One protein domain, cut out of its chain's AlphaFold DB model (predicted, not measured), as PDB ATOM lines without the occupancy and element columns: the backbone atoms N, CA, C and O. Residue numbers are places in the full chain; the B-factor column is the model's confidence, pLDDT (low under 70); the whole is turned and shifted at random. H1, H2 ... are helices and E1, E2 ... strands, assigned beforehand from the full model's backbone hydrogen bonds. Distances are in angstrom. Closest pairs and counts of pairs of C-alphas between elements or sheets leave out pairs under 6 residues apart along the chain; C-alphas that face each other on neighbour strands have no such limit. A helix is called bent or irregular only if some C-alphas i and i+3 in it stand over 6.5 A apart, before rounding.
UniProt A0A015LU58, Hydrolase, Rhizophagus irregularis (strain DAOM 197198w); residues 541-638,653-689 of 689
ATOM      1  N   ALA A 541       7.276   8.404  54.212       93.88
ATOM      2  CA  ALA A 541       8.182   9.395  54.788       93.88
ATOM      3  C   ALA A 541       7.638   9.999  56.089       93.88
ATOM      4  O   ALA A 541       8.397  10.277  57.015       93.88
ATOM      5  N   LYS A 542       6.315  10.188  56.169       92.50
ATOM      6  CA  LYS A 542       5.608  10.591  57.391       92.50
ATOM      7  C   LYS A 542       4.284   9.853  57.476       92.50
ATOM      8  O   LYS A 542       3.624   9.646  56.461       92.50
ATOM      9  N   MET A 543       3.879   9.476  58.680       92.19
ATOM     10  CA  MET A 543       2.622   8.766  58.900       92.19
ATOM     11  C   MET A 543       2.050   9.099  60.280       92.19
ATOM     12  O   MET A 543       2.819   9.240  61.230       92.19
ATOM     13  N   PRO A 544       0.720   9.202  60.417       90.94
ATOM     14  CA  PRO A 544       0.077   9.484  61.693       90.94
ATOM     15  C   PRO A 544      -0.307   8.200  62.438       90.94
ATOM     16  O   PRO A 544      -1.463   7.999  62.798       90.94
ATOM     17  N   GLY A 545       0.654   7.300  62.640       92.31
ATOM     18  CA  GLY A 545       0.398   6.040  63.328       92.31
ATOM     19  C   GLY A 545       1.604   5.113  63.383       92.31
ATOM     20  O   GLY A 545       2.723   5.482  63.033       92.31
ATOM     21  N   ILE A 546       1.358   3.884  63.827       93.62
ATOM     22  CA  ILE A 546       2.372   2.843  63.987       93.62
ATOM     23  C   ILE A 546       2.399   1.981  62.719       93.62
ATOM     24  O   ILE A 546       1.403   1.295  62.440       93.62
ATOM     25  N   PRO A 547       3.499   1.963  61.945       95.75
ATOM     26  CA  PRO A 547       3.587   1.145  60.744       95.75
ATOM     27  C   PRO A 547       3.445  -0.343  61.082       95.75
ATOM     28  O   PRO A 547       3.946  -0.819  62.096       95.75
ATOM     29  N   GLN A 548       2.757  -1.077  60.212       96.94
ATOM     30  CA  GLN A 548       2.503  -2.516  60.346       96.94
ATOM     31  C   GLN A 548       3.110  -3.315  59.195       96.94
ATOM     32  O   GLN A 548       3.610  -4.421  59.397       96.94
ATOM     33  N   ILE A 549       3.054  -2.775  57.975       97.62
ATOM     34  CA  ILE A 549       3.611  -3.399  56.773       97.62
ATOM     35  C   ILE A 549       4.146  -2.297  55.865       97.62
ATOM     36  O   ILE A 549       3.443  -1.327  55.602       97.62
ATOM     37  N   MET A 550       5.343  -2.496  55.325       97.56
ATOM     38  CA  MET A 550       5.871  -1.741  54.197       97.56
ATOM     39  C   MET A 550       6.582  -2.731  53.283       97.56
ATOM     40  O   MET A 550       7.412  -3.516  53.738       97.56
ATOM     41  N   ASN A 551       6.179  -2.779  52.018       96.81
ATOM     42  CA  ASN A 551       6.740  -3.730  51.070       96.81
ATOM     43  C   ASN A 551       6.667  -3.183  49.650       96.81
ATOM     44  O   ASN A 551       5.573  -3.047  49.095       96.81
ATOM     45  N   PHE A 552       7.834  -2.973  49.052       97.50
ATOM     46  CA  PHE A 552       7.981  -2.707  47.632       97.50
ATOM     47  C   PHE A 552       8.434  -3.961  46.872       97.50
ATOM     48  O   PHE A 552       9.376  -4.655  47.265       97.50
ATOM     49  N   ASN A 553       7.757  -4.266  45.767       96.56
ATOM     50  CA  ASN A 553       8.154  -5.307  44.831       96.56
ATOM     51  C   ASN A 553       8.730  -4.671  43.566       96.56
ATOM     52  O   ASN A 553       7.994  -4.227  42.690       96.56
ATOM     53  N   LEU A 554      10.057  -4.706  43.454       94.88
ATOM     54  CA  LEU A 554      10.784  -4.123  42.332       94.88
ATOM     55  C   LEU A 554      10.388  -4.707  40.963       94.88
ATOM     56  O   LEU A 554      10.409  -3.999  39.963       94.88
ATOM     57  N   LYS A 555       9.981  -5.983  40.892       92.50
ATOM     58  CA  LYS A 555       9.689  -6.645  39.610       92.50
ATOM     59  C   LYS A 555       8.420  -6.114  38.944       92.50
ATOM     60  O   LYS A 555       8.376  -6.015  37.724       92.50
ATOM     61  N   ASN A 556       7.377  -5.850  39.726       94.69
ATOM     62  CA  ASN A 556       6.078  -5.394  39.218       94.69
ATOM     63  C   ASN A 556       5.721  -3.972  39.681       94.69
ATOM     64  O   ASN A 556       4.599  -3.520  39.467       94.69
ATOM     65  N   LEU A 557       6.665  -3.294  40.336       96.00
ATOM     66  CA  LEU A 557       6.540  -1.944  40.874       96.00
ATOM     67  C   LEU A 557       5.341  -1.757  41.824       96.00
ATOM     68  O   LEU A 557       4.807  -0.653  41.951       96.00
ATOM     69  N   GLU A 558       4.914  -2.820  42.510       97.50
ATOM     70  CA  GLU A 558       3.836  -2.755  43.497       97.50
ATOM     71  C   GLU A 558       4.359  -2.326  44.868       97.50
ATOM     72  O   GLU A 558       5.294  -2.923  45.403       97.50
ATOM     73  N   PHE A 559       3.691  -1.348  45.473       98.31
ATOM     74  CA  PHE A 559       3.943  -0.913  46.843       98.31
ATOM     75  C   PHE A 559       2.711  -1.138  47.717       98.31
ATOM     76  O   PHE A 559       1.599  -0.756  47.351       98.31
ATOM     77  N   ILE A 560       2.911  -1.755  48.881       98.25
ATOM     78  CA  ILE A 560       1.881  -1.943  49.906       98.25
ATOM     79  C   ILE A 560       2.376  -1.322  51.203       98.25
ATOM     80  O   ILE A 560       3.460  -1.659  51.684       98.25
ATOM     81  N   PHE A 561       1.535  -0.486  51.800       98.38
ATOM     82  CA  PHE A 561       1.789   0.128  53.092       98.38
ATOM     83  C   PHE A 561       0.573  -0.018  54.006       98.38
ATOM     84  O   PHE A 561      -0.568   0.143  53.571       98.38
ATOM     85  N   LYS A 562       0.814  -0.349  55.275       98.06
ATOM     86  CA  LYS A 562      -0.207  -0.395  56.319       98.06
ATOM     87  C   LYS A 562       0.309   0.235  57.593       98.06
ATOM     88  O   LYS A 562       1.441  -0.043  57.987       98.06
ATOM     89  N   PHE A 563      -0.546   0.981  58.273       96.94
ATOM     90  CA  PHE A 563      -0.283   1.481  59.617       96.94
ATOM     91  C   PHE A 563      -1.552   1.417  60.464       96.94
ATOM     92  O   PHE A 563      -2.658   1.320  59.935       96.94
ATOM     93  N   THR A 564      -1.375   1.445  61.776       96.12
ATOM     94  CA  THR A 564      -2.460   1.449  62.757       96.12
ATOM     95  C   THR A 564      -2.451   2.772  63.501       96.12
ATOM     96  O   THR A 564      -1.374   3.301  63.783       96.12
ATOM     97  N   ASN A 565      -3.623   3.298  63.843       93.06
ATOM     98  CA  ASN A 565      -3.715   4.460  64.724       93.06
ATOM     99  C   ASN A 565      -2.976   4.224  66.045       93.06
ATOM    100  O   ASN A 565      -2.931   3.101  66.558       93.06
ATOM    101  N   TYR A 566      -2.405   5.291  66.602       89.31
ATOM    102  CA  TYR A 566      -1.744   5.223  67.901       89.31
ATOM    103  C   TYR A 566      -2.719   4.754  68.998       89.31
ATOM    104  O   TYR A 566      -3.901   5.115  68.950       89.31
ATOM    105  N   PRO A 567      -2.247   3.996  70.006       87.31
ATOM    106  CA  PRO A 567      -3.019   3.717  71.214       87.31
ATOM    107  C   PRO A 567      -3.483   5.009  71.886       87.31
ATOM    108  O   PRO A 567      -2.747   5.998  71.853       87.31
ATOM    109  N   LEU A 568      -4.640   5.005  72.558       84.12
ATOM    110  CA  LEU A 568      -5.167   6.205  73.231       84.12
ATOM    111  C   LEU A 568      -4.154   6.838  74.203       84.12
ATOM    112  O   LEU A 568      -4.103   8.057  74.338       84.12
ATOM    113  N   SER A 569      -3.299   6.027  74.835       82.69
ATOM    114  CA  SER A 569      -2.229   6.489  75.733       82.69
ATOM    115  C   SER A 569      -1.116   7.291  75.042       82.69
ATOM    116  O   SER A 569      -0.411   8.041  75.712       82.69
ATOM    117  N   GLN A 570      -0.946   7.141  73.726       78.50
ATOM    118  CA  GLN A 570       0.092   7.794  72.918       78.50
ATOM    119  C   GLN A 570      -0.461   8.911  72.019       78.50
ATOM    120  O   GLN A 570       0.309   9.646  71.400       78.50
ATOM    121  N   GLN A 571      -1.784   9.083  71.964       75.00
ATOM    122  CA  GLN A 571      -2.432  10.164  71.226       75.00
ATOM    123  C   GLN A 571      -2.313  11.493  71.995       75.00
ATOM    124  O   GLN A 571      -3.255  11.991  72.608       75.00
ATOM    125  N   SER A 572      -1.121  12.087  71.982       61.22
ATOM    126  CA  SER A 572      -0.919  13.464  72.441       61.22
ATOM    127  C   SER A 572      -1.335  14.449  71.337       61.22
ATOM    128  O   SER A 572      -1.170  14.168  70.153       61.22
ATOM    129  N   ASN A 573      -1.888  15.609  71.706       58.34
ATOM    130  CA  ASN A 573      -2.222  16.706  70.778       58.34
ATOM    131  C   ASN A 573      -3.372  16.468  69.766       58.34
ATOM    132  O   ASN A 573      -3.457  17.187  68.769       58.34
ATOM    133  N   ILE A 574      -4.320  15.557  70.043       57.59
ATOM    134  CA  ILE A 574      -5.546  15.372  69.222       57.59
ATOM    135  C   ILE A 574      -6.264  16.713  68.980       57.59
ATOM    136  O   ILE A 574      -6.720  16.992  67.877       57.59
ATOM    137  N   ASN A 575      -6.298  17.592  69.987       56.97
ATOM    138  CA  ASN A 575      -7.009  18.871  69.904       56.97
ATOM    139  C   ASN A 575      -6.340  19.916  68.987       56.97
ATOM    140  O   ASN A 575      -6.977  20.919  68.676       56.97
ATOM    141  N   SER A 576      -5.084  19.723  68.561       62.81
ATOM    142  CA  SER A 576      -4.376  20.653  67.660       62.81
ATOM    143  C   SER A 576      -4.204  20.132  66.231       62.81
ATOM    144  O   SER A 576      -3.786  20.891  65.358       62.81
ATOM    145  N   ILE A 577      -4.503  18.855  65.973       64.81
ATOM    146  CA  ILE A 577      -4.398  18.240  64.644       64.81
ATOM    147  C   ILE A 577      -5.811  18.085  64.080       64.81
ATOM    148  O   ILE A 577      -6.607  17.304  64.580       64.81
ATOM    149  N   VAL A 578      -6.135  18.841  63.030       63.94
ATOM    150  CA  VAL A 578      -7.492  18.849  62.452       63.94
ATOM    151  C   VAL A 578      -7.724  17.649  61.525       63.94
ATOM    152  O   VAL A 578      -8.816  17.088  61.498       63.94
ATOM    153  N   ALA A 579      -6.700  17.245  60.768       70.62
ATOM    154  CA  ALA A 579      -6.724  16.065  59.905       70.62
ATOM    155  C   ALA A 579      -5.283  15.649  59.557       70.62
ATOM    156  O   ALA A 579      -4.626  16.355  58.786       70.62
ATOM    157  N   PRO A 580      -4.755  14.554  60.121       82.19
ATOM    158  CA  PRO A 580      -3.403  14.123  59.812       82.19
ATOM    159  C   PRO A 580      -3.298  13.534  58.393       82.19
ATOM    160  O   PRO A 580      -4.187  12.815  57.933       82.19
ATOM    161  N   GLU A 581      -2.187  13.817  57.706       90.50
ATOM    162  CA  GLU A 581      -1.861  13.264  56.385       90.50
ATOM    163  C   GLU A 581      -0.617  12.368  56.483       90.50
ATOM    164  O   GLU A 581       0.382  12.739  57.102       90.50
ATOM    165  N   ALA A 582      -0.664  11.193  55.856       94.50
ATOM    166  CA  ALA A 582       0.528  10.416  55.548       94.50
ATOM    167  C   ALA A 582       1.190  10.971  54.276       94.50
ATOM    168  O   ALA A 582       0.507  11.276  53.296       94.50
ATOM    169  N   GLU A 583       2.517  11.072  54.282       95.81
ATOM    170  CA  GLU A 583       3.338  11.474  53.139       95.81
ATOM    171  C   GLU A 583       4.098  10.250  52.626       95.81
ATOM    172  O   GLU A 583       4.928   9.679  53.335       95.81
ATOM    173  N   ILE A 584       3.814   9.840  51.392       97.81
ATOM    174  CA  ILE A 584       4.413   8.670  50.749       97.81
ATOM    175  C   ILE A 584       5.264   9.146  49.578       97.81
ATOM    176  O   ILE A 584       4.745   9.743  48.635       97.81
ATOM    177  N   TYR A 585       6.565   8.874  49.624       96.69
ATOM    178  CA  TYR A 585       7.454   9.117  48.496       96.69
ATOM    179  C   TYR A 585       7.164   8.109  47.378       96.69
ATOM    180  O   TYR A 585       7.032   6.913  47.637       96.69
ATOM    181  N   ILE A 586       7.058   8.587  46.138       96.19
ATOM    182  CA  ILE A 586       6.846   7.796  44.922       96.19
ATOM    183  C   ILE A 586       7.896   8.234  43.889       96.19
ATOM    184  O   ILE A 586       7.734   9.290  43.277       96.19
ATOM    185  N   PRO A 587       8.963   7.447  43.666       92.88
ATOM    186  CA  PRO A 587      10.080   7.849  42.814       92.88
ATOM    187  C   PRO A 587       9.688   7.951  41.331       92.88
ATOM    188  O   PRO A 587       9.302   6.967  40.695       92.88
ATOM    189  N   ASN A 588       9.886   9.124  40.734       89.38
ATOM    190  CA  ASN A 588       9.737   9.371  39.299       89.38
ATOM    191  C   ASN A 588      10.592   8.409  38.467       89.38
ATOM    192  O   ASN A 588      10.151   8.008  37.391       89.38
ATOM    193  N   TYR A 589      11.746   7.977  38.990       88.62
ATOM    194  CA  TYR A 589      12.612   6.978  38.355       88.62
ATOM    195  C   TYR A 589      11.836   5.748  37.856       88.62
ATOM    196  O   TYR A 589      12.041   5.302  36.731       88.62
ATOM    197  N   HIS A 590      10.887   5.249  38.652       90.31
ATOM    198  CA  HIS A 590      10.029   4.129  38.266       90.31
ATOM    199  C   HIS A 590       8.701   4.573  37.657       90.31
ATOM    200  O   HIS A 590       8.206   3.953  36.722       90.31
ATOM    201  N   TYR A 591       8.095   5.628  38.205       90.81
ATOM    202  CA  TYR A 591       6.665   5.881  38.028       90.81
ATOM    203  C   TYR A 591       6.328   7.075  37.123       90.81
ATOM    204  O   TYR A 591       5.150   7.276  36.810       90.81
ATOM    205  N   LYS A 592       7.311   7.880  36.679       86.06
ATOM    206  CA  LYS A 592       7.072   9.173  35.996       86.06
ATOM    207  C   LYS A 592       6.130   9.060  34.801       86.06
ATOM    208  O   LYS A 592       5.244   9.899  34.665       86.06
ATOM    209  N   LYS A 593       6.314   8.031  33.971       84.62
ATOM    210  CA  LYS A 593       5.566   7.806  32.721       84.62
ATOM    211  C   LYS A 593       4.519   6.691  32.823       84.62
ATOM    212  O   LYS A 593       3.955   6.300  31.809       84.62
ATOM    213  N   LEU A 594       4.285   6.158  34.024       86.50
ATOM    214  CA  LEU A 594       3.368   5.043  34.243       86.50
ATOM    215  C   LEU A 594       2.034   5.532  34.815       86.50
ATOM    216  O   LEU A 594       1.990   6.454  35.641       86.50
ATOM    217  N   LEU A 595       0.955   4.876  34.389       90.06
ATOM    218  CA  LEU A 595      -0.369   5.032  34.979       90.06
ATOM    219  C   LEU A 595      -0.453   4.200  36.265       90.06
ATOM    220  O   LEU A 595      -0.091   3.020  36.270       90.06
ATOM    221  N   LEU A 596      -0.917   4.821  37.351       92.38
ATOM    222  CA  LEU A 596      -0.928   4.216  38.684       92.38
ATOM    223  C   LEU A 596      -2.362   3.910  39.146       92.38
ATOM    224  O   LEU A 596      -3.215   4.796  39.156       92.38
ATOM    225  N   ASP A 597      -2.604   2.676  39.594       93.69
ATOM    226  CA  ASP A 597      -3.770   2.285  40.400       93.69
ATOM    227  C   ASP A 597      -3.411   2.474  41.879       93.69
ATOM    228  O   ASP A 597      -2.630   1.701  42.445       93.69
ATOM    229  N   ILE A 598      -3.940   3.540  42.485       95.81
ATOM    230  CA  ILE A 598      -3.705   3.914  43.883       95.81
ATOM    231  C   ILE A 598      -5.000   3.690  44.659       95.81
ATOM    232  O   ILE A 598      -6.007   4.357  44.420       95.81
ATOM    233  N   ARG A 599      -4.966   2.764  45.620       96.25
ATOM    234  CA  ARG A 599      -6.118   2.424  46.462       96.25
ATOM    235  C   ARG A 599      -5.794   2.608  47.928       96.25
ATOM    236  O   ARG A 599      -4.782   2.096  48.408       96.25
ATOM    237  N   VAL A 600      -6.701   3.272  48.632       95.62
ATOM    238  CA  VAL A 600      -6.670   3.451  50.086       95.62
ATOM    239  C   VAL A 600      -7.878   2.768  50.725       95.62
ATOM    240  O   VAL A 600      -8.927   2.615  50.094       95.62
ATOM    241  N   SER A 601      -7.731   2.317  51.970       94.88
ATOM    242  CA  SER A 601      -8.822   1.736  52.763       94.88
ATOM    243  C   SER A 601      -9.911   2.750  53.100       94.88
ATOM    244  O   SER A 601     -11.085   2.401  53.198       94.88
ATOM    245  N   ASP A 602      -9.512   3.999  53.306       92.19
ATOM    246  CA  ASP A 602     -10.350   5.065  53.826       92.19
ATOM    247  C   ASP A 602      -9.758   6.438  53.503       92.19
ATOM    248  O   ASP A 602      -8.594   6.572  53.114       92.19
ATOM    249  N   GLY A 603     -10.590   7.456  53.705       91.12
ATOM    250  CA  GLY A 603     -10.227   8.838  53.448       91.12
ATOM    251  C   GLY A 603      -9.971   9.118  51.970       91.12
ATOM    252  O   GLY A 603     -10.469   8.407  51.097       91.12
ATOM    253  N   ASP A 604      -9.199  10.168  51.718       92.81
ATOM    254  CA  ASP A 604      -8.923  10.693  50.384       92.81
ATOM    255  C   ASP A 604      -7.420  10.910  50.210       92.81
ATOM    256  O   ASP A 604      -6.666  11.041  51.178       92.81
ATOM    257  N   TRP A 605      -6.956  10.977  48.967       95.31
ATOM    258  CA  TRP A 605      -5.542  11.166  48.673       95.31
ATOM    259  C   TRP A 605      -5.331  12.105  47.485       95.31
ATOM    260  O   TRP A 605      -6.198  12.269  46.630       95.31
ATOM    261  N   ARG A 606      -4.149  12.727  47.430       95.31
ATOM    262  CA  ARG A 606      -3.685  13.555  46.308       95.31
ATOM    263  C   ARG A 606      -2.239  13.213  45.964       95.31
ATOM    264  O   ARG A 606      -1.378  13.210  46.843       95.31
ATOM    265  N   TYR A 607      -1.954  12.949  44.692       94.38
ATOM    266  CA  TYR A 607      -0.591  12.691  44.228       94.38
ATOM    267  C   TYR A 607       0.003  13.929  43.557       94.38
ATOM    268  O   TYR A 607      -0.527  14.429  42.568       94.38
ATOM    269  N   VAL A 608       1.119  14.422  44.093       92.19
ATOM    270  CA  VAL A 608       1.840  15.588  43.580       92.19
ATOM    271  C   VAL A 608       3.118  15.098  42.895       92.19
ATOM    272  O   VAL A 608       4.166  14.948  43.525       92.19
ATOM    273  N   ARG A 609       3.013  14.804  41.592       85.94
ATOM    274  CA  ARG A 609       4.047  14.106  40.799       85.94
ATOM    275  C   ARG A 609       5.387  14.847  40.734       85.94
ATOM    276  O   ARG A 609       6.430  14.224  40.883       85.94
ATOM    277  N   ASN A 610       5.382  16.171  40.586       83.06
ATOM    278  CA  ASN A 610       6.612  16.982  40.594       83.06
ATOM    279  C   ASN A 610       7.338  16.966  41.953       83.06
ATOM    280  O   ASN A 610       8.543  17.175  42.010       83.06
ATOM    281  N   ARG A 611       6.619  16.686  43.045       86.94
ATOM    282  CA  ARG A 611       7.201  16.468  44.376       86.94
ATOM    283  C   ARG A 611       7.496  15.002  44.666       86.94
ATOM    284  O   ARG A 611       7.951  14.712  45.768       86.94
ATOM    285  N   GLN A 612       7.188  14.082  43.747       92.62
ATOM    286  CA  GLN A 612       7.323  12.640  43.976       92.62
ATOM    287  C   GLN A 612       6.632  12.203  45.280       92.62
ATOM    288  O   GLN A 612       7.158  11.379  46.018       92.62
ATOM    289  N   THR A 613       5.489  12.817  45.621       94.88
ATOM    290  CA  THR A 613       4.848  12.635  46.935       94.88
ATOM    291  C   THR A 613       3.339  12.460  46.807       94.88
ATOM    292  O   THR A 613       2.637  13.317  46.265       94.88
ATOM    293  N   LEU A 614       2.831  11.356  47.347       97.38
ATOM    294  CA  LEU A 614       1.414  11.101  47.581       97.38
ATOM    295  C   LEU A 614       1.062  11.504  49.014       97.38
ATOM    296  O   LEU A 614       1.679  11.035  49.966       97.38
ATOM    297  N   TYR A 615       0.052  12.354  49.152       96.56
ATOM    298  CA  TYR A 615      -0.517  12.738  50.437       96.56
ATOM    299  C   TYR A 615      -1.825  11.990  50.635       96.56
ATOM    300  O   TYR A 615      -2.715  12.073  49.788       96.56
ATOM    301  N   TRP A 616      -1.943  11.271  51.741       95.19
ATOM    302  CA  TRP A 616      -3.119  10.476  52.067       95.19
ATOM    303  C   TRP A 616      -3.697  10.919  53.404       95.19
ATOM    304  O   TRP A 616      -3.064  10.784  54.449       95.19
ATOM    305  N   ARG A 617      -4.912  11.463  53.360       93.81
ATOM    306  CA  ARG A 617      -5.674  11.881  54.529       93.81
ATOM    307  C   ARG A 617      -6.608  10.753  54.933       93.81
ATOM    308  O   ARG A 617      -7.545  10.450  54.200       93.81
ATOM    309  N   VAL A 618      -6.370  10.162  56.095       90.62
ATOM    310  CA  VAL A 618      -7.234   9.111  56.653       90.62
ATOM    311  C   VAL A 618      -8.522   9.693  57.228       90.62
ATOM    312  O   VAL A 618      -8.563  10.849  57.657       90.62
ATOM    313  N   LYS A 619      -9.595   8.897  57.221       89.06
ATOM    314  CA  LYS A 619     -10.908   9.332  57.713       89.06
ATOM    315  C   LYS A 619     -11.033   9.148  59.222       89.06
ATOM    316  O   LYS A 619     -11.548  10.036  59.894       89.06
ATOM    317  N   ASP A 620     -10.589   8.003  59.731       89.12
ATOM    318  CA  ASP A 620     -10.619   7.686  61.161       89.12
ATOM    319  C   ASP A 620      -9.197   7.563  61.694       89.12
ATOM    320  O   ASP A 620      -8.584   6.515  61.572       89.12
ATOM    321  N   TRP A 621      -8.678   8.632  62.284       86.00
ATOM    322  CA  TRP A 621      -7.327   8.674  62.855       86.00
ATOM    323  C   TRP A 621      -7.314   8.641  64.389       86.00
ATOM    324  O   TRP A 621      -6.258   8.746  65.008       86.00
ATOM    325  N   THR A 622      -8.490   8.527  65.012       86.25
ATOM    326  CA  THR A 622      -8.663   8.632  66.468       86.25
ATOM    327  C   THR A 622      -9.026   7.302  67.109       86.25
ATOM    328  O   THR A 622      -8.654   7.053  68.255       86.25
ATOM    329  N   THR A 623      -9.742   6.428  66.396       89.81
ATOM    330  CA  THR A 623     -10.132   5.130  66.949       89.81
ATOM    331  C   THR A 623      -8.905   4.232  67.053       89.81
ATOM    332  O   THR A 623      -8.259   3.905  66.053       89.81
ATOM    333  N   GLU A 624      -8.582   3.828  68.280       90.25
ATOM    334  CA  GLU A 624      -7.478   2.917  68.565       90.25
ATOM    335  C   GLU A 624      -7.641   1.590  67.812       90.25
ATOM    336  O   GLU A 624      -8.733   1.027  67.717       90.25
ATOM    337  N   GLY A 625      -6.536   1.081  67.265       87.69
ATOM    338  CA  GLY A 625      -6.504  -0.217  66.591       87.69
ATOM    339  C   GLY A 625      -7.036  -0.226  65.154       87.69
ATOM    340  O   GLY A 625      -6.886  -1.246  64.479       87.69
ATOM    341  N   VAL A 626      -7.597   0.878  64.645       93.81
ATOM    342  CA  VAL A 626      -7.983   0.974  63.228       93.81
ATOM    343  C   VAL A 626      -6.745   0.882  62.342       93.81
ATOM    344  O   VAL A 626      -5.735   1.543  62.583       93.81
ATOM    345  N   VAL A 627      -6.828   0.017  61.328       95.44
ATOM    346  CA  VAL A 627      -5.749  -0.251  60.373       95.44
ATOM    347  C   VAL A 627      -6.065   0.418  59.047       95.44
ATOM    348  O   VAL A 627      -7.077   0.123  58.412       95.44
ATOM    349  N   HIS A 628      -5.129   1.229  58.582       95.88
ATOM    350  CA  HIS A 628      -5.168   1.895  57.294       95.88
ATOM    351  C   HIS A 628      -4.291   1.135  56.303       95.88
ATOM    352  O   HIS A 628      -3.193   0.694  56.642       95.88
ATOM    353  N   THR A 629      -4.764   0.951  55.070       97.75
ATOM    354  CA  THR A 629      -4.019   0.281  53.995       97.75
ATOM    355  C   THR A 629      -3.953   1.143  52.742       97.75
ATOM    356  O   THR A 629      -4.979   1.599  52.251       97.75
ATOM    357  N   LEU A 630      -2.750   1.275  52.188       97.81
ATOM    358  CA  LEU A 630      -2.463   1.845  50.878       97.81
ATOM    359  C   LEU A 630      -1.858   0.770  49.973       97.81
ATOM    360  O   LEU A 630      -1.001  -0.016  50.391       97.81
ATOM    361  N   ARG A 631      -2.265   0.777  48.707       98.00
ATOM    362  CA  ARG A 631      -1.670  -0.024  47.644       98.00
ATOM    363  C   ARG A 631      -1.490   0.811  46.388       98.00
ATOM    364  O   ARG A 631      -2.431   1.466  45.953       98.00
ATOM    365  N   ILE A 632      -0.304   0.731  45.802       97.19
ATOM    366  CA  ILE A 632       0.057   1.383  44.542       97.19
ATOM    367  C   ILE A 632       0.508   0.299  43.568       97.19
ATOM    368  O   ILE A 632       1.359  -0.525  43.910       97.19
ATOM    369  N   ARG A 633      -0.062   0.289  42.364       95.12
ATOM    370  CA  ARG A 633       0.310  -0.614  41.269       95.12
ATOM    371  C   ARG A 633       0.403   0.132  39.952       95.12
ATOM    372  O   ARG A 633      -0.241   1.159  39.777       95.12
ATOM    373  N   VAL A 634       1.154  -0.430  39.016       92.44
ATOM    374  CA  VAL A 634       1.112  -0.017  37.612       92.44
ATOM    375  C   VAL A 634      -0.085  -0.693  36.944       92.44
ATOM    376  O   VAL A 634      -0.331  -1.878  37.171       92.44
ATOM    377  N   VAL A 635      -0.852   0.063  36.160       88.56
ATOM    378  CA  VAL A 635      -1.947  -0.490  35.351       88.56
ATOM    379  C   VAL A 635      -1.343  -1.196  34.134       88.56
ATOM    380  O   VAL A 635      -0.612  -0.575  33.366       88.56
ATOM    381  N   GLU A 636      -1.628  -2.487  33.958       70.06
ATOM    382  CA  GLU A 636      -1.281  -3.211  32.730       70.06
ATOM    383  C   GLU A 636      -2.348  -2.920  31.664       70.06
ATOM    384  O   GLU A 636      -3.534  -3.164  31.893       70.06
ATOM    385  N   ASN A 637      -1.946  -2.392  30.504       54.56
ATOM    386  CA  ASN A 637      -2.848  -2.264  29.360       54.56
ATOM    387  C   ASN A 637      -3.164  -3.664  28.818       54.56
ATOM    388  O   ASN A 637      -2.262  -4.406  28.432       54.56
ATOM    389  N   SER A 638      -4.445  -4.018  28.756       41.12
ATOM    390  CA  SER A 638      -4.927  -5.272  28.167       41.12
ATOM    391  C   SER A 638      -4.956  -5.274  26.631       41.12
ATOM    392  O   SER A 638      -5.321  -6.283  26.039       41.12
ATOM    393  N   ASP A 653      -6.557  11.379  36.215       40.50
ATOM    394  CA  ASP A 653      -6.721   9.958  35.855       40.50
ATOM    395  C   ASP A 653      -6.022   9.004  36.822       40.50
ATOM    396  O   ASP A 653      -5.140   8.221  36.477       40.50
ATOM    397  N   SER A 654      -6.465   9.047  38.074       40.47
ATOM    398  CA  SER A 654      -6.300   7.929  38.993       40.47
ATOM    399  C   SER A 654      -7.648   7.287  39.261       40.47
ATOM    400  O   SER A 654      -8.570   7.949  39.738       40.47
ATOM    401  N   LEU A 655      -7.768   5.992  38.976       38.34
ATOM    402  CA  LEU A 655      -8.993   5.240  39.233       38.34
ATOM    403  C   LEU A 655      -9.242   5.151  40.743       38.34
ATOM    404  O   LEU A 655      -8.658   4.326  41.440       38.34
ATOM    405  N   ASN A 656     -10.131   6.005  41.244       35.62
ATOM    406  CA  ASN A 656     -10.551   6.001  42.637       35.62
ATOM    407  C   ASN A 656     -11.461   4.783  42.877       35.62
ATOM    408  O   ASN A 656     -12.635   4.783  42.504       35.62
ATOM    409  N   LYS A 657     -10.917   3.705  43.452       43.03
ATOM    410  CA  LYS A 657     -11.689   2.529  43.878       43.03
ATOM    411  C   LYS A 657     -11.327   2.181  45.318       43.03
ATOM    412  O   LYS A 657     -10.151   2.000  45.635       43.03
ATOM    413  N   LYS A 658     -12.343   2.054  46.179       40.84
ATOM    414  CA  LYS A 658     -12.177   1.505  47.532       40.84
ATOM    415  C   LYS A 658     -11.554   0.109  47.442       40.84
ATOM    416  O   LYS A 658     -11.846  -0.651  46.518       40.84
ATOM    417  N   LEU A 659     -10.676  -0.218  48.386       38.91
ATOM    418  CA  LEU A 659     -10.213  -1.591  48.571       38.91
ATOM    419  C   LEU A 659     -11.404  -2.455  49.009       38.91
ATOM    420  O   LEU A 659     -11.895  -2.289  50.123       38.91
ATOM    421  N   ASP A 660     -11.847  -3.375  48.151       38.41
ATOM    422  CA  ASP A 660     -12.737  -4.458  48.573       38.41
ATOM    423  C   ASP A 660     -11.952  -5.375  49.519       38.41
ATOM    424  O   ASP A 660     -10.975  -6.032  49.139       38.41
ATOM    425  N   ILE A 661     -12.349  -5.361  50.787       40.53
ATOM    426  CA  ILE A 661     -11.878  -6.297  51.799       40.53
ATOM    427  C   ILE A 661     -12.676  -7.580  51.580       40.53
ATOM    428  O   ILE A 661     -13.825  -7.633  51.989       40.53
ATOM    429  N   ASP A 662     -12.099  -8.556  50.875       37.31
ATOM    430  CA  ASP A 662     -12.186  -9.988  51.202       37.31
ATOM    431  C   ASP A 662     -11.642 -10.872  50.071       37.31
ATOM    432  O   ASP A 662     -12.233 -11.004  49.005       37.31
ATOM    433  N   ALA A 663     -10.518 -11.536  50.347       29.06
ATOM    434  CA  ALA A 663     -10.236 -12.903  49.908       29.06
ATOM    435  C   ALA A 663      -9.010 -13.405  50.685       29.06
ATOM    436  O   ALA A 663      -7.883 -12.945  50.478       29.06
ATOM    437  N   LYS A 664      -9.221 -14.347  51.611       28.94
ATOM    438  CA  LYS A 664      -8.123 -15.136  52.185       28.94
ATOM    439  C   LYS A 664      -7.437 -15.885  51.035       28.94
ATOM    440  O   LYS A 664      -8.147 -16.516  50.255       28.94
ATOM    441  N   PRO A 665      -6.100 -15.874  50.921       30.94
ATOM    442  CA  PRO A 665      -5.439 -16.761  49.982       30.94
ATOM    443  C   PRO A 665      -5.654 -18.200  50.463       30.94
ATOM    444  O   PRO A 665      -5.199 -18.564  51.551       30.94
ATOM    445  N   GLU A 666      -6.359 -19.009  49.670       32.06
ATOM    446  CA  GLU A 666      -6.305 -20.460  49.809       32.06
ATOM    447  C   GLU A 666      -4.850 -20.884  49.619       32.06
ATOM    448  O   GLU A 666      -4.261 -20.787  48.542       32.06
ATOM    449  N   VAL A 667      -4.231 -21.296  50.721       38.22
ATOM    450  CA  VAL A 667      -2.940 -21.964  50.684       38.22
ATOM    451  C   VAL A 667      -3.229 -23.378  50.209       38.22
ATOM    452  O   VAL A 667      -3.786 -24.172  50.962       38.22
ATOM    453  N   ASP A 668      -2.842 -23.692  48.976       41.91
ATOM    454  CA  ASP A 668      -2.854 -25.064  48.484       41.91
ATOM    455  C   ASP A 668      -1.822 -25.887  49.275       41.91
ATOM    456  O   ASP A 668      -0.608 -25.862  49.043       41.91
ATOM    457  N   ILE A 669      -2.325 -26.557  50.311       40.12
ATOM    458  CA  ILE A 669      -1.564 -27.408  51.221       40.12
ATOM    459  C   ILE A 669      -1.026 -28.639  50.472       40.12
ATOM    460  O   ILE A 669       0.018 -29.161  50.862       40.12
ATOM    461  N   TYR A 670      -1.637 -29.061  49.360       42.66
ATOM    462  CA  TYR A 670      -1.254 -30.284  48.652       42.66
ATOM    463  C   TYR A 670       0.049 -30.138  47.852       42.66
ATOM    464  O   TYR A 670       0.856 -31.073  47.823       42.66
ATOM    465  N   ALA A 671       0.345 -28.948  47.318       39.66
ATOM    466  CA  ALA A 671       1.598 -28.692  46.600       39.66
ATOM    467  C   ALA A 671       2.849 -28.804  47.502       39.66
ATOM    468  O   ALA A 671       3.916 -29.221  47.045       39.66
ATOM    469  N   LYS A 672       2.734 -28.493  48.802       40.31
ATOM    470  CA  LYS A 672       3.859 -28.593  49.755       40.31
ATOM    471  C   LYS A 672       4.200 -30.036  50.134       40.31
ATOM    472  O   LYS A 672       5.376 -30.344  50.304       40.31
ATOM    473  N   TRP A 673       3.209 -30.921  50.224       42.00
ATOM    474  CA  TRP A 673       3.439 -32.324  50.587       42.00
ATOM    475  C   TRP A 673       4.091 -33.125  49.457       42.00
ATOM    476  O   TRP A 673       4.971 -33.945  49.719       42.00
ATOM    477  N   ILE A 674       3.741 -32.837  48.200       47.69
ATOM    478  CA  ILE A 674       4.307 -33.533  47.036       47.69
ATOM    479  C   ILE A 674       5.779 -33.147  46.825       47.69
ATOM    480  O   ILE A 674       6.622 -34.018  46.611       47.69
ATOM    481  N   VAL A 675       6.130 -31.863  46.977       46.75
ATOM    482  CA  VAL A 675       7.525 -31.400  46.842       46.75
ATOM    483  C   VAL A 675       8.413 -31.948  47.969       46.75
ATOM    484  O   VAL A 675       9.553 -32.337  47.716       46.75
ATOM    485  N   SER A 676       7.894 -32.063  49.197       43.81
ATOM    486  CA  SER A 676       8.628 -32.676  50.315       43.81
ATOM    487  C   SER A 676       8.818 -34.190  50.164       43.81
ATOM    488  O   SER A 676       9.876 -34.700  50.531       43.81
ATOM    489  N   ALA A 677       7.852 -34.912  49.586       42.47
ATOM    490  CA  ALA A 677       7.975 -36.350  49.341       42.47
ATOM    491  C   ALA A 677       9.007 -36.672  48.244       42.47
ATOM    492  O   ALA A 677       9.832 -37.570  48.415       42.47
ATOM    493  N   VAL A 678       9.028 -35.896  47.153       51.47
ATOM    494  CA  VAL A 678      10.002 -36.074  46.059       51.47
ATOM    495  C   VAL A 678      11.423 -35.708  46.507       51.47
ATOM    496  O   VAL A 678      12.378 -36.402  46.156       51.47
ATOM    497  N   ALA A 679      11.577 -34.682  47.354       42.41
ATOM    498  CA  ALA A 679      12.874 -34.308  47.917       42.41
ATOM    499  C   ALA A 679      13.454 -35.384  48.857       42.41
ATOM    500  O   ALA A 679      14.658 -35.624  48.816       42.41
ATOM    501  N   MET A 680      12.623 -36.073  49.655       42.31
ATOM    502  CA  MET A 680      13.096 -37.158  50.532       42.31
ATOM    503  C   MET A 680      13.508 -38.421  49.763       42.31
ATOM    504  O   MET A 680      14.488 -39.062  50.139       42.31
ATOM    505  N   ILE A 681      12.824 -38.753  48.663       45.50
ATOM    506  CA  ILE A 681      13.182 -39.909  47.821       45.50
ATOM    507  C   ILE A 681      14.497 -39.652  47.067       45.50
ATOM    508  O   ILE A 681      15.342 -40.541  46.978       45.50
ATOM    509  N   MET A 682      14.726 -38.417  46.608       41.09
ATOM    510  CA  MET A 682      15.994 -38.015  45.982       41.09
ATOM    511  C   MET A 682      17.165 -38.004  46.981       41.09
ATOM    512  O   MET A 682      18.278 -38.380  46.620       41.09
ATOM    513  N   PHE A 683      16.926 -37.630  48.244       41.69
ATOM    514  CA  PHE A 683      17.963 -37.615  49.286       41.69
ATOM    515  C   PHE A 683      18.373 -39.027  49.740       41.69
ATOM    516  O   PHE A 683      19.540 -39.259  50.039       41.69
ATOM    517  N   ALA A 684      17.439 -39.984  49.745       38.62
ATOM    518  CA  ALA A 684      17.724 -41.378  50.092       38.62
ATOM    519  C   ALA A 684      18.554 -42.109  49.019       38.62
ATOM    520  O   ALA A 684      19.333 -42.997  49.355       38.62
ATOM    521  N   TYR A 685      18.436 -41.719  47.745       33.47
ATOM    522  CA  TYR A 685      19.179 -42.345  46.645       33.47
ATOM    523  C   TYR A 685      20.632 -41.844  46.524       33.47
ATOM    524  O   TYR A 685      21.471 -42.518  45.935       33.47
ATOM    525  N   TRP A 686      20.959 -40.683  47.104       35.19
ATOM    526  CA  TRP A 686      22.291 -40.067  46.994       35.19
ATOM    527  C   TRP A 686      23.254 -40.412  48.145       35.19
ATOM    528  O   TRP A 686      24.428 -40.072  48.069       35.19
ATOM    529  N   TRP A 687      22.793 -41.105  49.194       35.59
ATOM    530  CA  TRP A 687      23.618 -41.484  50.358       35.59
ATOM    531  C   TRP A 687      24.114 -42.949  50.317       35.59
ATOM    532  O   TRP A 687      24.624 -43.461  51.308       35.59
ATOM    533  N   GLN A 688      23.966 -43.655  49.191       36.19
ATOM    534  CA  GLN A 688      24.398 -45.058  49.044       36.19
ATOM    535  C   GLN A 688      25.418 -45.311  47.918       36.19
ATOM    536  O   GLN A 688      25.510 -46.434  47.423       36.19
ATOM    537  N   VAL A 689      26.228 -44.312  47.549       34.16
ATOM    538  CA  VAL A 689      27.388 -44.488  46.649       34.16
ATOM    539  C   VAL A 689      28.632 -43.848  47.235       34.16
ATOM    540  O   VAL A 689      28.530 -42.676  47.665       34.16
TER     541      VAL A 689
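This is residues 541 to 638 and 653 to 689 of the 689 residues of the protein "Hydrolase" of Rhizophagus irregularis (strain DAOM 197198w) (UniProt A0A015LU58). A small sandwich of two antiparallel sheets, E1 E2 E7 E4 and E3 E6 E5, partly face to face with their strands at a slant, makes the body, and a long tail ending in helix H2 sticks far out from it. The unnamed link 565 to 580 lies at one end of the sandwich and the short helix H1 at the other, while residues 662 to 689, of which 669 to 685 belong to H2, stand free. The printed part has 135 residues with two named helices and seven named strands, in the order E1 E2 E3 H1 E4 E5 E6 E7 H2. The class is mixed, helices and strands, with under half of the residues in named elements. The whole is only just loose, close to extended, with a radius of gyration of the C-alphas of 21.2 A and spans of 74 by 43 by 27 A.

The larger sheet holds E1, residues 546 to 553, 21.6 A long from C-alpha 546 at (2.372, 2.843, 63.987); E2, residues 558 to 564, 20.7 A; E7, residues 627 to 634, 23.8 A; and E4, residues 596 to 600. The smaller sheet holds E3, residues 581 to 585, E6, residues 613 to 617, and E5, residues 604 to 608. H1 is residues 588 to 591. H2, residues 669 to 685, is 26.0 A long and ends with C-alpha 685 at (19.179, -42.345, 46.645).

In the order E1 E2 E7 E4, E1 and E4 are edge strands. E1 and E2 form a hairpin at 174 degrees, with N 548 and O 562 2.8 A apart. E2 and E7 are antiparallel at 171 degrees, with N 561 and O 630 at 2.9 A. E7 and E4 are antiparallel at 171 degrees, with N 599 and O 631 at 2.9 A. In the other sheet, E6 is the inner strand: with E3 it stands at 158 degrees, N 584 and O 614 at 2.8 A, and with E5 it forms a hairpin at 164 degrees, N 606 and O 615 at 2.8 A. E4 and E5 meet only through their link. H1 is on neither sheet, and H2 is on neither. In H2, 12 of 13 O i to N i+4 pairs are within hydrogen-bond range; H1 is too short for such a pair.

The farthest C-alphas, those of Asn 575 and Val 689, are 75.8 A apart; without residues 662 to 689 the body spans 47 by 30 by 22 A. Residues 639 to 652 are not printed, and C-alphas 638 and 653 are 17.2 A apart across this cut, within the link from E7 to H2. The link from E2 to E3 is long. Mean pLDDT of the printed part is 75.3; residues 572 to 578, 637 to 638 and 653 to 689 are under 70.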